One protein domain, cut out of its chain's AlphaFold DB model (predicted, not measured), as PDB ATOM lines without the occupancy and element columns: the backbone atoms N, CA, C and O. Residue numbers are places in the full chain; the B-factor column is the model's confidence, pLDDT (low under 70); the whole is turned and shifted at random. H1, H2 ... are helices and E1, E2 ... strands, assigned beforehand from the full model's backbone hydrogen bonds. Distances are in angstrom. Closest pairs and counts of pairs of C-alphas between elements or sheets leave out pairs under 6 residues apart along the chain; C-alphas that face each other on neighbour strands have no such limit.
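What this domain is: This is residues 2 to 90 of the 99 residues of the protein "Trehalose operon transcriptional repressor" of Vibrio ponticus (UniProt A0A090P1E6). A small sheet of three short parallel strands, E1, E2 and E3, makes the core of a compact body, with the helices H2 and H3 close to each other at its margin. Out of this body sticks a long helical arm, residues 77 to 90, which makes the length of the whole, and at the other end of the printed part residues 4 to 9, most of them in H1, stick out too. The printed part has 89 residues with four named helices and three named strands, in the order H1, H2, E1, H3, E2, E3, H4; the sheet's order is E1, E2, E3, and the class is mixed, helices and strands. The whole is loose, with a radius of gyration of the C-alphas of 16.3 A, and elongated, spanning 55 by 32 by 23 A.

Where its parts are: Find C-alpha 39 at (-46.496, -10.934, 253.962); from there E1, residues 39 to 42, runs 9.9 A. Next look at E2, residues 59 to 62, 10.0 A long, and E3, residues 70 to 72, 7.1 A. H2 is residues 21 to 33, 18.5 A, and H3 is residues 49 to 53, 6.5 A. Go back to C-alpha 2 at (-48.094, -4.680, 243.234) for H1, residues 2 to 7, 8.7 A. H4, residues 76 to 88, runs 18.4 A to C-alpha 88 at (-63.144, 27.026, 255.521).

How they stand to each other: Begin at the inner strand E2. E1 is parallel to it at 21 degrees, with N 62 and O 41 2.8 A apart, within hydrogen-bond range. The edge strand E3 is parallel to E2 at 25 degrees, with N 72 and O 61 at 2.8 A. E1, H3 and E2 form a strand-helix-strand unit, two parallel neighbour strands with a helix between them in the chain, and its crossover is right-handed. H3 only grazes the sheet with residues 49 to 53; its closest C-alphas to E2 are those of Leu 52 and Val 59, 6.7 A apart. H2 is only just on the sheet, with 5 pairs of C-alphas within 10 A, and only grazes it with residues 24 to 32. H2 and H3 are close but not clearly touching, the C-alphas of Thr 25 and Gln 51 being closest at 7.6 A. H1 and H4 are not on the sheet and are apart from each other. In H1, H2, H3 and H4 every O i to N i+4 pair is within hydrogen-bond range.

The domain as a whole: Look to the C-alphas of Arg 33 and Gln 90 for the two farthest apart, 55.4 A. Without the stretches that stand free, the body spans 34 by 28 by 21 A. The link from H1 to H2, residues 8 to 20, is long. The printed part has no cut, its mean pLDDT is 93.6, and no printed residue is under 70.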
ATOM      1  N   LEU A   2     -48.285  -3.384 243.917       92.81
ATOM      2  CA  LEU A   2     -48.094  -4.680 243.234       92.81
ATOM      3  C   LEU A   2     -47.080  -4.639 242.082       92.81
ATOM      4  O   LEU A   2     -46.199  -5.484 242.013       92.81
ATOM      5  N   GLN A   3     -47.144  -3.611 241.232       95.56
ATOM      6  CA  GLN A   3     -46.177  -3.432 240.145       95.56
ATOM      7  C   GLN A   3     -44.721  -3.381 240.635       95.56
ATOM      8  O   GLN A   3     -43.853  -3.952 239.988       95.56
ATOM      9  N   ALA A   4     -44.459  -2.744 241.781       95.56
ATOM     10  CA  ALA A   4     -43.117  -2.670 242.351       95.56
ATOM     11  C   ALA A   4     -42.630  -4.044 242.845       95.56
ATOM     12  O   ALA A   4     -41.458  -4.364 242.682       95.56
ATOM     13  N   LEU A   5     -43.530  -4.876 243.388       95.75
ATOM     14  CA  LEU A   5     -43.206  -6.247 243.804       95.75
ATOM     15  C   LEU A   5     -42.861  -7.125 242.593       95.75
ATOM     16  O   LEU A   5     -41.822  -7.779 242.595       95.75
ATOM     17  N   TYR A   6     -43.664  -7.057 241.527       96.62
ATOM     18  CA  TYR A   6     -43.383  -7.782 240.285       96.62
ATOM     19  C   TYR A   6     -42.073  -7.331 239.628       96.62
ATOM     20  O   TYR A   6     -41.291  -8.159 239.172       96.62
ATOM     21  N   GLN A   7     -41.790  -6.025 239.613       97.75
ATOM     22  CA  GLN A   7     -40.518  -5.490 239.112       97.75
ATOM     23  C   GLN A   7     -39.312  -5.959 239.934       97.75
ATOM     24  O   GLN A   7     -38.222  -6.100 239.386       97.75
ATOM     25  N   ALA A   8     -39.510  -6.227 241.225       96.62
ATOM     26  CA  ALA A   8     -38.506  -6.820 242.101       96.62
ATOM     27  C   ALA A   8     -38.415  -8.359 241.986       96.62
ATOM     28  O   ALA A   8     -37.604  -8.962 242.683       96.62
ATOM     29  N   GLY A   9     -39.199  -8.994 241.106       97.19
ATOM     30  CA  GLY A   9     -39.152 -10.437 240.848       97.19
ATOM     31  C   GLY A   9     -40.018 -11.289 241.778       97.19
ATOM     32  O   GLY A   9     -39.856 -12.506 241.792       97.19
ATOM     33  N   TYR A  10     -40.926 -10.680 242.546       96.81
ATOM     34  CA  TYR A  10     -41.860 -11.406 243.405       96.81
ATOM     35  C   TYR A  10     -43.171 -11.703 242.685       96.81
ATOM     36  O   TYR A  10     -43.805 -10.795 242.147       96.81
ATOM     37  N   ASP A  11     -43.631 -12.947 242.786       95.62
ATOM     38  CA  ASP A  11     -45.019 -13.306 242.508       95.62
ATOM     39  C   ASP A  11     -45.878 -13.087 243.758       95.62
ATOM     40  O   ASP A  11     -45.490 -13.435 244.875       95.62
ATOM     41  N   VAL A  12     -47.062 -12.501 243.579       94.81
ATOM     42  CA  VAL A  12     -47.929 -12.096 244.690       94.81
ATOM     43  C   VAL A  12     -49.200 -12.938 244.710       94.81
ATOM     44  O   VAL A  12     -49.897 -13.064 243.706       94.81
ATOM     45  N   VAL A  13     -49.543 -13.458 245.889       94.44
ATOM     46  CA  VAL A  13     -50.835 -14.094 246.169       94.44
ATOM     47  C   VAL A  13     -51.661 -13.153 247.037       94.44
ATOM     48  O   VAL A  13     -51.192 -12.693 248.075       94.44
ATOM     49  N   ILE A  14     -52.896 -12.877 246.619       94.69
ATOM     50  CA  ILE A  14     -53.836 -12.040 247.372       94.69
ATOM     51  C   ILE A  14     -54.821 -12.951 248.102       94.69
ATOM     52  O   ILE A  14     -55.393 -13.863 247.505       94.69
ATOM     53  N   MET A  15     -55.026 -12.690 249.392       95.06
ATOM     54  CA  MET A  15     -56.005 -13.381 250.226       95.06
ATOM     55  C   MET A  15     -56.871 -12.341 250.933       95.06
ATOM     56  O   MET A  15     -56.358 -11.344 251.435       95.06
ATOM     57  N   GLU A  16     -58.183 -12.563 250.968       95.19
ATOM     58  CA  GLU A  16     -59.135 -11.649 251.600       95.19
ATOM     59  C   GLU A  16     -59.612 -12.225 252.937       95.19
ATOM     60  O   GLU A  16     -60.085 -13.363 252.999       95.19
ATOM     61  N   SER A  17     -59.493 -11.443 254.013       90.88
ATOM     62  CA  SER A  17     -59.973 -11.825 255.346       90.88
ATOM     63  C   SER A  17     -61.299 -11.174 255.737       90.88
ATOM     64  O   SER A  17     -61.919 -11.634 256.685       90.88
ATOM     65  N   GLN A  18     -61.770 -10.142 255.024       93.00
ATOM     66  CA  GLN A  18     -63.016  -9.417 255.343       93.00
ATOM     67  C   GLN A  18     -63.061  -8.915 256.799       93.00
ATOM     68  O   GLN A  18     -64.091  -9.004 257.460       93.00
ATOM     69  N   PHE A  19     -61.923  -8.419 257.303       91.88
ATOM     70  CA  PHE A  19     -61.754  -7.946 258.687       91.88
ATOM     71  C   PHE A  19     -61.987  -9.017 259.765       91.88
ATOM     72  O   PHE A  19     -62.173  -8.695 260.937       91.88
ATOM     73  N   ASP A  20     -61.960 -10.293 259.379       94.56
ATOM     74  CA  ASP A  20     -62.101 -11.425 260.284       94.56
ATOM     75  C   ASP A  20     -60.712 -11.834 260.832       94.56
ATOM     76  O   ASP A  20     -59.825 -12.235 260.056       94.56
ATOM     77  N   PRO A  21     -60.481 -11.740 262.157       92.44
ATOM     78  CA  PRO A  21     -59.212 -12.135 262.770       92.44
ATOM     79  C   PRO A  21     -58.883 -13.621 262.587       92.44
ATOM     80  O   PRO A  21     -57.719 -13.982 262.395       92.44
ATOM     81  N   GLN A  22     -59.898 -14.488 262.618       94.00
ATOM     82  CA  GLN A  22     -59.720 -15.926 262.465       94.00
ATOM     83  C   GLN A  22     -59.308 -16.255 261.029       94.00
ATOM     84  O   GLN A  22     -58.290 -16.916 260.834       94.00
ATOM     85  N   LYS A  23     -60.008 -15.720 260.019       95.44
ATOM     86  CA  LYS A  23     -59.598 -15.910 258.613       95.44
ATOM     87  C   LYS A  23     -58.202 -15.357 258.348       95.44
ATOM     88  O   LYS A  23     -57.434 -15.952 257.603       95.44
ATOM     89  N   THR A  24     -57.852 -14.230 258.972       94.56
ATOM     90  CA  THR A  24     -56.498 -13.666 258.860       94.56
ATOM     91  C   THR A  24     -55.451 -14.639 259.409       94.56
ATOM     92  O   THR A  24     -54.448 -14.890 258.745       94.56
ATOM     93  N   THR A  25     -55.712 -15.241 260.572       92.81
ATOM     94  CA  THR A  25     -54.851 -16.273 261.174       92.81
ATOM     95  C   THR A  25     -54.700 -17.482 260.244       92.81
ATOM     96  O   THR A  25     -53.582 -17.914 259.964       92.81
ATOM     97  N   GLU A  26     -55.808 -17.995 259.703       94.88
ATOM     98  CA  GLU A  26     -55.816 -19.136 258.778       94.88
ATOM     99  C   GLU A  26     -54.991 -18.853 257.511       94.88
ATOM    100  O   GLU A  26     -54.187 -19.689 257.087       94.88
ATOM    101  N   HIS A  27     -55.125 -17.654 256.935       95.50
ATOM    102  CA  HIS A  27     -54.344 -17.232 255.770       95.50
ATOM    103  C   HIS A  27     -52.850 -17.148 256.082       95.50
ATOM    104  O   HIS A  27     -52.034 -17.665 255.315       95.50
ATOM    105  N   LEU A  28     -52.478 -16.553 257.219       94.12
ATOM    106  CA  LEU A  28     -51.082 -16.485 257.657       94.12
ATOM    107  C   LEU A  28     -50.497 -17.891 257.853       94.12
ATOM    108  O   LEU A  28     -49.391 -18.168 257.389       94.12
ATOM    109  N   ASP A  29     -51.242 -18.814 258.456       93.56
ATOM    110  CA  ASP A  29     -50.791 -20.196 258.628       93.56
ATOM    111  C   ASP A  29     -50.572 -20.913 257.288       93.56
ATOM    112  O   ASP A  29     -49.576 -21.625 257.118       93.56
ATOM    113  N   VAL A  30     -51.462 -20.712 256.309       94.31
ATOM    114  CA  VAL A  30     -51.303 -21.261 254.952       94.31
ATOM    115  C   VAL A  30     -50.046 -20.707 254.282       94.31
ATOM    116  O   VAL A  30     -49.260 -21.477 253.724       94.31
ATOM    117  N   LEU A  31     -49.826 -19.395 254.357       94.44
ATOM    118  CA  LEU A  31     -48.663 -18.734 253.764       94.44
ATOM    119  C   LEU A  31     -47.357 -19.199 254.418       94.44
ATOM    120  O   LEU A  31     -46.385 -19.495 253.722       94.44
ATOM    121  N   LYS A  32     -47.355 -19.368 255.744       91.62
ATOM    122  CA  LYS A  32     -46.205 -19.892 256.482       91.62
ATOM    123  C   LYS A  32     -45.856 -21.314 256.047       91.62
ATOM    124  O   LYS A  32     -44.689 -21.606 255.816       91.62
ATOM    125  N   ARG A  33     -46.854 -22.193 255.879       93.19
ATOM    126  CA  ARG A  33     -46.646 -23.574 255.388       93.19
ATOM    127  C   ARG A  33     -46.130 -23.628 253.952       93.19
ATOM    128  O   ARG A  33     -45.475 -24.597 253.583       93.19
ATOM    129  N   ARG A  34     -46.429 -22.608 253.144       92.50
ATOM    130  CA  ARG A  34     -45.926 -22.465 251.770       92.50
ATOM    131  C   ARG A  34     -44.541 -21.819 251.691       92.50
ATOM    132  O   ARG A  34     -44.046 -21.652 250.584       92.50
ATOM    133  N   ASN A  35     -43.916 -21.494 252.828       90.75
ATOM    134  CA  ASN A  35     -42.604 -20.848 252.906       90.75
ATOM    135  C   ASN A  35     -42.502 -19.576 252.048       90.75
ATOM    136  O   ASN A  35     -41.498 -19.372 251.369       90.75
ATOM    137  N   VAL A  36     -43.532 -18.723 252.069       94.75
ATOM    138  CA  VAL A  36     -43.464 -17.435 251.359       94.75
ATOM    139  C   VAL A  36     -42.368 -16.534 251.939       94.75
ATOM    140  O   VAL A  36     -42.063 -16.590 253.135       94.75
ATOM    141  N   ASP A  37     -41.799 -15.674 251.097       95.12
ATOM    142  CA  ASP A  37     -40.705 -14.775 251.484       95.12
ATOM    143  C   ASP A  37     -41.144 -13.664 252.444       95.12
ATOM    144  O   ASP A  37     -40.350 -13.199 253.264       95.12
ATOM    145  N   GLY A  38     -42.416 -13.267 252.387       94.81
ATOM    146  CA  GLY A  38     -42.994 -12.289 253.295       94.81
ATOM    147  C   GLY A  38     -44.482 -12.061 253.076       94.81
ATOM    148  O   GLY A  38     -45.089 -12.615 252.158       94.81
ATOM    149  N   VAL A  39     -45.067 -11.251 253.953       96.00
ATOM    150  CA  VAL A  39     -46.496 -10.934 253.962       96.00
ATOM    151  C   VAL A  39     -46.723  -9.438 254.148       96.00
ATOM    152  O   VAL A  39     -46.056  -8.776 254.942       96.00
ATOM    153  N   ILE A  40     -47.694  -8.907 253.412       95.94
ATOM    154  CA  ILE A  40     -48.200  -7.546 253.590       95.94
ATOM    155  C   ILE A  40     -49.623  -7.673 254.121       95.94
ATOM    156  O   ILE A  40     -50.463  -8.297 253.474       95.94
ATOM    157  N   VAL A  41     -49.888  -7.104 255.295       95.25
ATOM    158  CA  VAL A  41     -51.191  -7.202 255.961       95.25
ATOM    159  C   VAL A  41     -51.838  -5.828 256.016       95.25
ATOM    160  O   VAL A  41     -51.252  -4.878 256.527       95.25
ATOM    161  N   PHE A  42     -53.062  -5.715 255.510       94.38
ATOM    162  CA  PHE A  42     -53.876  -4.519 255.714       94.38
ATOM    163  C   PHE A  42     -54.505  -4.585 257.104       94.38
ATOM    164  O   PHE A  42     -55.224  -5.532 257.428       94.38
ATOM    165  N   GLY A  43     -54.161  -3.611 257.939       92.75
ATOM    166  CA  GLY A  43     -54.549  -3.553 259.333       92.75
ATOM    167  C   GLY A  43     -56.013  -3.182 259.537       92.75
ATOM    168  O   GLY A  43     -56.634  -2.512 258.715       92.75
ATOM    169  N   PHE A  44     -56.564  -3.654 260.651       92.88
ATOM    170  CA  PHE A  44     -57.921  -3.368 261.105       92.88
ATOM    171  C   PHE A  44     -57.990  -3.514 262.627       92.88
ATOM    172  O   PHE A  44     -57.137  -4.165 263.226       92.88
ATOM    173  N   SER A  45     -59.012  -2.933 263.260       87.38
ATOM    174  CA  SER A  45     -59.052  -2.713 264.717       87.38
ATOM    175  C   SER A  45     -58.877  -3.963 265.589       87.38
ATOM    176  O   SER A  45     -58.415  -3.849 266.718       87.38
ATOM    177  N   ASN A  46     -59.220  -5.149 265.079       88.56
ATOM    178  CA  ASN A  46     -59.159  -6.417 265.817       88.56
ATOM    179  C   ASN A  46     -58.037  -7.347 265.324       88.56
ATOM    180  O   ASN A  46     -58.103  -8.559 265.535       88.56
ATOM    181  N   LEU A  47     -57.034  -6.813 264.625       90.62
ATOM    182  CA  LEU A  47     -55.905  -7.604 264.151       90.62
ATOM    183  C   LEU A  47     -54.992  -8.017 265.316       90.62
ATOM    184  O   LEU A  47     -54.494  -7.177 266.064       90.62
ATOM    185  N   ASP A  48     -54.722  -9.317 265.434       90.38
ATOM    186  CA  ASP A  48     -53.803  -9.859 266.437       90.38
ATOM    187  C   ASP A  48     -52.337  -9.656 266.016       90.38
ATOM    188  O   ASP A  48     -51.745 -10.445 265.276       90.38
ATOM    189  N   LEU A  49     -51.740  -8.575 266.519       90.00
ATOM    190  CA  LEU A  49     -50.354  -8.193 266.239       90.00
ATOM    191  C   LEU A  49     -49.325  -9.211 266.745       90.00
ATOM    192  O   LEU A  49     -48.266  -9.356 266.131       90.00
ATOM    193  N   SER A  50     -49.646  -9.983 267.788       90.00
ATOM    194  CA  SER A  50     -48.729 -10.991 268.338       90.00
ATOM    195  C   SER A  50     -48.440 -12.126 267.347       90.00
ATOM    196  O   SER A  50     -47.368 -12.738 267.365       90.00
ATOM    197  N   GLN A  51     -49.372 -12.408 266.431       87.88
ATOM    198  CA  GLN A  51     -49.143 -13.377 265.362       87.88
ATOM    199  C   GLN A  51     -48.219 -12.832 264.280       87.88
ATOM    200  O   GLN A  51     -47.435 -13.594 263.711       87.88
ATOM    201  N   LEU A  52     -48.284 -11.527 264.014       91.38
ATOM    202  CA  LEU A  52     -47.436 -10.871 263.022       91.38
ATOM    203  C   LEU A  52     -45.989 -10.788 263.495       91.38
ATOM    204  O   LEU A  52     -45.087 -11.027 262.703       91.38
ATOM    205  N   GLU A  53     -45.749 -10.571 264.787       90.12
ATOM    206  CA  GLU A  53     -44.394 -10.583 265.364       90.12
ATOM    207  C   GLU A  53     -43.632 -11.887 265.058       90.12
ATOM    208  O   GLU A  53     -42.413 -11.885 264.879       90.12
ATOM    209  N   ARG A  54     -44.346 -13.014 264.902       88.81
ATOM    210  CA  ARG A  54     -43.750 -14.315 264.537       88.81
ATOM    211  C   ARG A  54     -43.136 -14.332 263.135       88.81
ATOM    212  O   ARG A  54     -42.342 -15.226 262.846       88.81
ATOM    213  N   TRP A  55     -43.504 -13.383 262.277       91.25
ATOM    214  CA  TRP A  55     -42.928 -13.182 260.947       91.25
ATOM    215  C   TRP A  55     -41.672 -12.305 260.967       91.25
ATOM    216  O   TRP A  55     -40.994 -12.199 259.946       91.25
ATOM    217  N   GLN A  56     -41.316 -11.726 262.120       87.69
ATOM    218  CA  GLN A  56     -40.108 -10.922 262.313       87.69
ATOM    219  C   GLN A  56     -39.994  -9.808 261.256       87.69
ATOM    220  O   GLN A  56     -40.896  -8.991 261.101       87.69
ATOM    221  N   ASN A  57     -38.898  -9.779 260.496       89.19
ATOM    222  CA  ASN A  57     -38.635  -8.794 259.449       89.19
ATOM    223  C   ASN A  57     -39.307  -9.110 258.099       89.19
ATOM    224  O   ASN A  57     -39.026  -8.432 257.114       89.19
ATOM    225  N   ARG A  58     -40.171 -10.131 258.031       94.06
ATOM    226  CA  ARG A  58     -40.867 -10.564 256.806       94.06
ATOM    227  C   ARG A  58     -42.326 -10.119 256.749       94.06
ATOM    228  O   ARG A  58     -43.085 -10.624 255.925       94.06
ATOM    229  N   VAL A  59     -42.733  -9.206 257.628       95.44
ATOM    230  CA  VAL A  59     -44.083  -8.642 257.647       95.44
ATOM    231  C   VAL A  59     -44.052  -7.122 257.599       95.44
ATOM    232  O   VAL A  59     -43.258  -6.476 258.283       95.44
ATOM    233  N   VAL A  60     -44.958  -6.566 256.800       95.44
ATOM    234  CA  VAL A  60     -45.293  -5.143 256.806       95.44
ATOM    235  C   VAL A  60     -46.798  -4.998 256.988       95.44
ATOM    236  O   VAL A  60     -47.577  -5.663 256.305       95.44
ATOM    237  N   VAL A  61     -47.211  -4.124 257.900       95.00
ATOM    238  CA  VAL A  61     -48.615  -3.768 258.120       95.00
ATOM    239  C   VAL A  61     -48.923  -2.436 257.447       95.00
ATOM    240  O   VAL A  61     -48.121  -1.511 257.497       95.00
ATOM    241  N   ILE A  62     -50.084  -2.316 256.813       95.06
ATOM    242  CA  ILE A  62     -50.532  -1.082 256.161       95.06
ATOM    243  C   ILE A  62     -51.823  -0.597 256.804       95.06
ATOM    244  O   ILE A  62     -52.699  -1.411 257.077       95.06
ATOM    245  N   ALA A  63     -51.968   0.719 256.973       92.25
ATOM    246  CA  ALA A  63     -53.179   1.363 257.493       92.25
ATOM    247  C   ALA A  63     -53.537   0.975 258.942       92.25
ATOM    248  O   ALA A  63     -54.704   0.967 259.323       92.25
ATOM    249  N   MET A  64     -52.526   0.667 259.753       90.38
ATOM    250  CA  MET A  64     -52.653   0.540 261.198       90.38
ATOM    251  C   MET A  64     -51.363   0.983 261.890       90.38
ATOM    252  O   MET A  64     -50.262   0.575 261.510       90.38
ATOM    253  N   ASP A  65     -51.497   1.809 262.925       86.44
ATOM    254  CA  ASP A  65     -50.375   2.243 263.754       86.44
ATOM    255  C   ASP A  65     -49.918   1.118 264.687       86.44
ATOM    256  O   ASP A  65     -50.681   0.591 265.492       86.44
ATOM    257  N   THR A  66     -48.645   0.744 264.575       88.19
ATOM    258  CA  THR A  66     -47.994  -0.217 265.468       88.19
ATOM    259  C   THR A  66     -46.484   0.001 265.472       88.19
ATOM    260  O   THR A  66     -45.899   0.382 264.456       88.19
ATOM    261  N   GLN A  67     -45.859  -0.259 266.623       88.12
ATOM    262  CA  GLN A  67     -44.403  -0.290 266.800       88.12
ATOM    263  C   GLN A  67     -43.836  -1.721 266.829       88.12
ATOM    264  O   GLN A  67     -42.626  -1.900 266.926       88.12
ATOM    265  N   GLN A  68     -44.695  -2.743 266.779       89.31
ATOM    266  CA  GLN A  68     -44.304  -4.150 266.946       89.31
ATOM    267  C   GLN A  68     -43.721  -4.746 265.663       89.31
ATOM    268  O   GLN A  68     -42.852  -5.613 265.700       89.31
ATOM    269  N   VAL A  69     -44.199  -4.264 264.519       92.00
ATOM    270  CA  VAL A  69     -43.766  -4.669 263.181       92.00
ATOM    271  C   VAL A  69     -43.640  -3.435 262.293       92.00
ATOM    272  O   VAL A  69     -44.164  -2.370 262.621       92.00
ATOM    273  N   SER A  70     -42.951  -3.573 261.158       93.25
ATOM    274  CA  SER A  70     -42.854  -2.478 260.185       93.25
ATOM    275  C   SER A  70     -44.250  -2.078 259.714       93.25
ATOM    276  O   SER A  70     -45.028  -2.940 259.304       93.25
ATOM    277  N   SER A  71     -44.564  -0.785 259.764       93.81
ATOM    278  CA  SER A  71     -45.878  -0.263 259.400       93.81
ATOM    279  C   SER A  71     -45.784   0.898 258.409       93.81
ATOM    280  O   SER A  71     -44.825   1.671 258.412       93.81
ATOM    281  N   ILE A  72     -46.769   0.987 257.515       94.25
ATOM    282  CA  ILE A  72     -46.950   2.087 256.564       94.25
ATOM    283  C   ILE A  72     -48.345   2.663 256.792       94.25
ATOM    284  O   ILE A  72     -49.342   1.966 256.600       94.25
ATOM    285  N   ASN A  73     -48.416   3.940 257.158       92.88
ATOM    286  CA  ASN A  73     -49.674   4.621 257.449       92.88
ATOM    287  C   ASN A  73     -49.885   5.858 256.592       92.88
ATOM    288  O   ASN A  73     -48.962   6.405 255.989       92.88
ATOM    289  N   TYR A  74     -51.147   6.265 256.540       90.81
ATOM    290  CA  TYR A  74     -51.556   7.536 255.972       90.81
ATOM    291  C   TYR A  74     -51.496   8.608 257.053       90.81
ATOM    292  O   TYR A  74     -51.798   8.341 258.217       90.81
ATOM    293  N   ASP A  75     -51.184   9.836 256.656       93.44
ATOM    294  CA  ASP A  75     -51.379  10.998 257.516       93.44
ATOM    295  C   ASP A  75     -52.870  11.363 257.564       93.44
ATOM    296  O   ASP A  75     -53.330  12.316 256.934       93.44
ATOM    297  N   ASN A  76     -53.653  10.550 258.276       91.88
ATOM    298  CA  ASN A  76     -55.098  10.752 258.399       91.88
ATOM    299  C   ASN A  76     -55.413  12.105 259.044       91.88
ATOM    300  O   ASN A  76     -56.352  12.780 258.629       91.88
ATOM    301  N   HIS A  77     -54.608  12.524 260.023       94.25
ATOM    302  CA  HIS A  77     -54.764  13.827 260.658       94.25
ATOM    303  C   HIS A  77     -54.560  14.951 259.638       94.25
ATOM    304  O   HIS A  77     -55.444  15.786 259.467       94.25
ATOM    305  N   GLY A  78     -53.439  14.942 258.914       96.88
ATOM    306  CA  GLY A  78     -53.139  15.941 257.896       96.88
ATOM    307  C   GLY A  78     -54.167  15.977 256.770       96.88
ATOM    308  O   GLY A  78     -54.503  17.062 256.301       96.88
ATOM    309  N   VAL A  79     -54.714  14.827 256.360       96.06
ATOM    310  CA  VAL A  79     -55.805  14.767 255.373       96.06
ATOM    311  C   VAL A  79     -57.065  15.459 255.898       96.06
ATOM    312  O   VAL A  79     -57.647  16.272 255.183       96.06
ATOM    313  N   ILE A  80     -57.474  15.186 257.141       96.12
ATOM    314  CA  ILE A  80     -58.655  15.823 257.739       96.12
ATOM    315  C   ILE A  80     -58.432  17.325 257.935       96.12
ATOM    316  O   ILE A  80     -59.310  18.114 257.591       96.12
ATOM    317  N   THR A  81     -57.261  17.741 258.421       96.88
ATOM    318  CA  THR A  81     -56.916  19.161 258.570       96.88
ATOM    319  C   THR A  81     -57.003  19.891 257.232       96.88
ATOM    320  O   THR A  81     -57.725  20.878 257.132       96.88
ATOM    321  N   GLN A  82     -56.360  19.365 256.186       97.62
ATOM    322  CA  GLN A  82     -56.394  19.970 254.852       97.62
ATOM    323  C   GLN A  82     -57.811  20.008 254.266       97.62
ATOM    324  O   GLN A  82     -58.189  20.988 253.624       97.62
ATOM    325  N   ALA A  83     -58.620  18.971 254.502       96.25
ATOM    326  CA  ALA A  83     -60.012  18.953 254.064       96.25
ATOM    327  C   ALA A  83     -60.838  20.057 254.747       96.25
ATOM    328  O   ALA A  83     -61.587  20.768 254.077       96.25
ATOM    329  N   LEU A  84     -60.681  20.239 256.061       96.06
ATOM    330  CA  LEU A  84     -61.380  21.287 256.811       96.06
ATOM    331  C   LEU A  84     -60.903  22.692 256.421       96.06
ATOM    332  O   LEU A  84     -61.734  23.578 256.230       96.06
ATOM    333  N   GLU A  85     -59.596  22.888 256.233       96.31
ATOM    334  CA  GLU A  85     -59.027  24.149 255.743       96.31
ATOM    335  C   GLU A  85     -59.598  24.526 254.370       96.31
ATOM    336  O   GLU A  85     -59.981  25.675 254.145       96.31
ATOM    337  N   HIS A  86     -59.721  23.555 253.463       96.94
ATOM    338  CA  HIS A  86     -60.298  23.770 252.139       96.94
ATOM    339  C   HIS A  86     -61.785  24.165 252.183       96.94
ATOM    340  O   HIS A  86     -62.230  24.987 251.379       96.94
ATOM    341  N   LEU A  87     -62.565  23.603 253.114       96.75
ATOM    342  CA  LEU A  87     -63.967  23.989 253.322       96.75
ATOM    343  C   LEU A  87     -64.076  25.385 253.947       96.75
ATOM    344  O   LEU A  87     -64.906  26.189 253.524       96.75
ATOM    345  N   GLN A  88     -63.199  25.706 254.899       95.44
ATOM    346  CA  GLN A  88     -63.144  27.026 255.521       95.44
ATOM    347  C   GLN A  88     -62.798  28.125 254.505       95.44
ATOM    348  O   GLN A  88     -63.374  29.206 254.560       95.44
ATOM    349  N   GLN A  89     -61.908  27.848 253.545       97.31
ATOM    350  CA  GLN A  89     -61.593  28.759 252.432       97.31
ATOM    351  C   GLN A  89     -62.794  29.054 251.516       97.31
ATOM    352  O   GLN A  89     -62.746  30.002 250.738       97.31
ATOM    353  N   GLN A  90     -63.858  28.253 251.601       97.38
ATOM    354  CA  GLN A  90     -65.121  28.438 250.881       97.38
ATOM    355  C   GLN A  90     -66.221  29.035 251.776       97.38
ATOM    356  O   GLN A  90     -67.398  28.967 251.425       97.38
TER     357      GLN A  90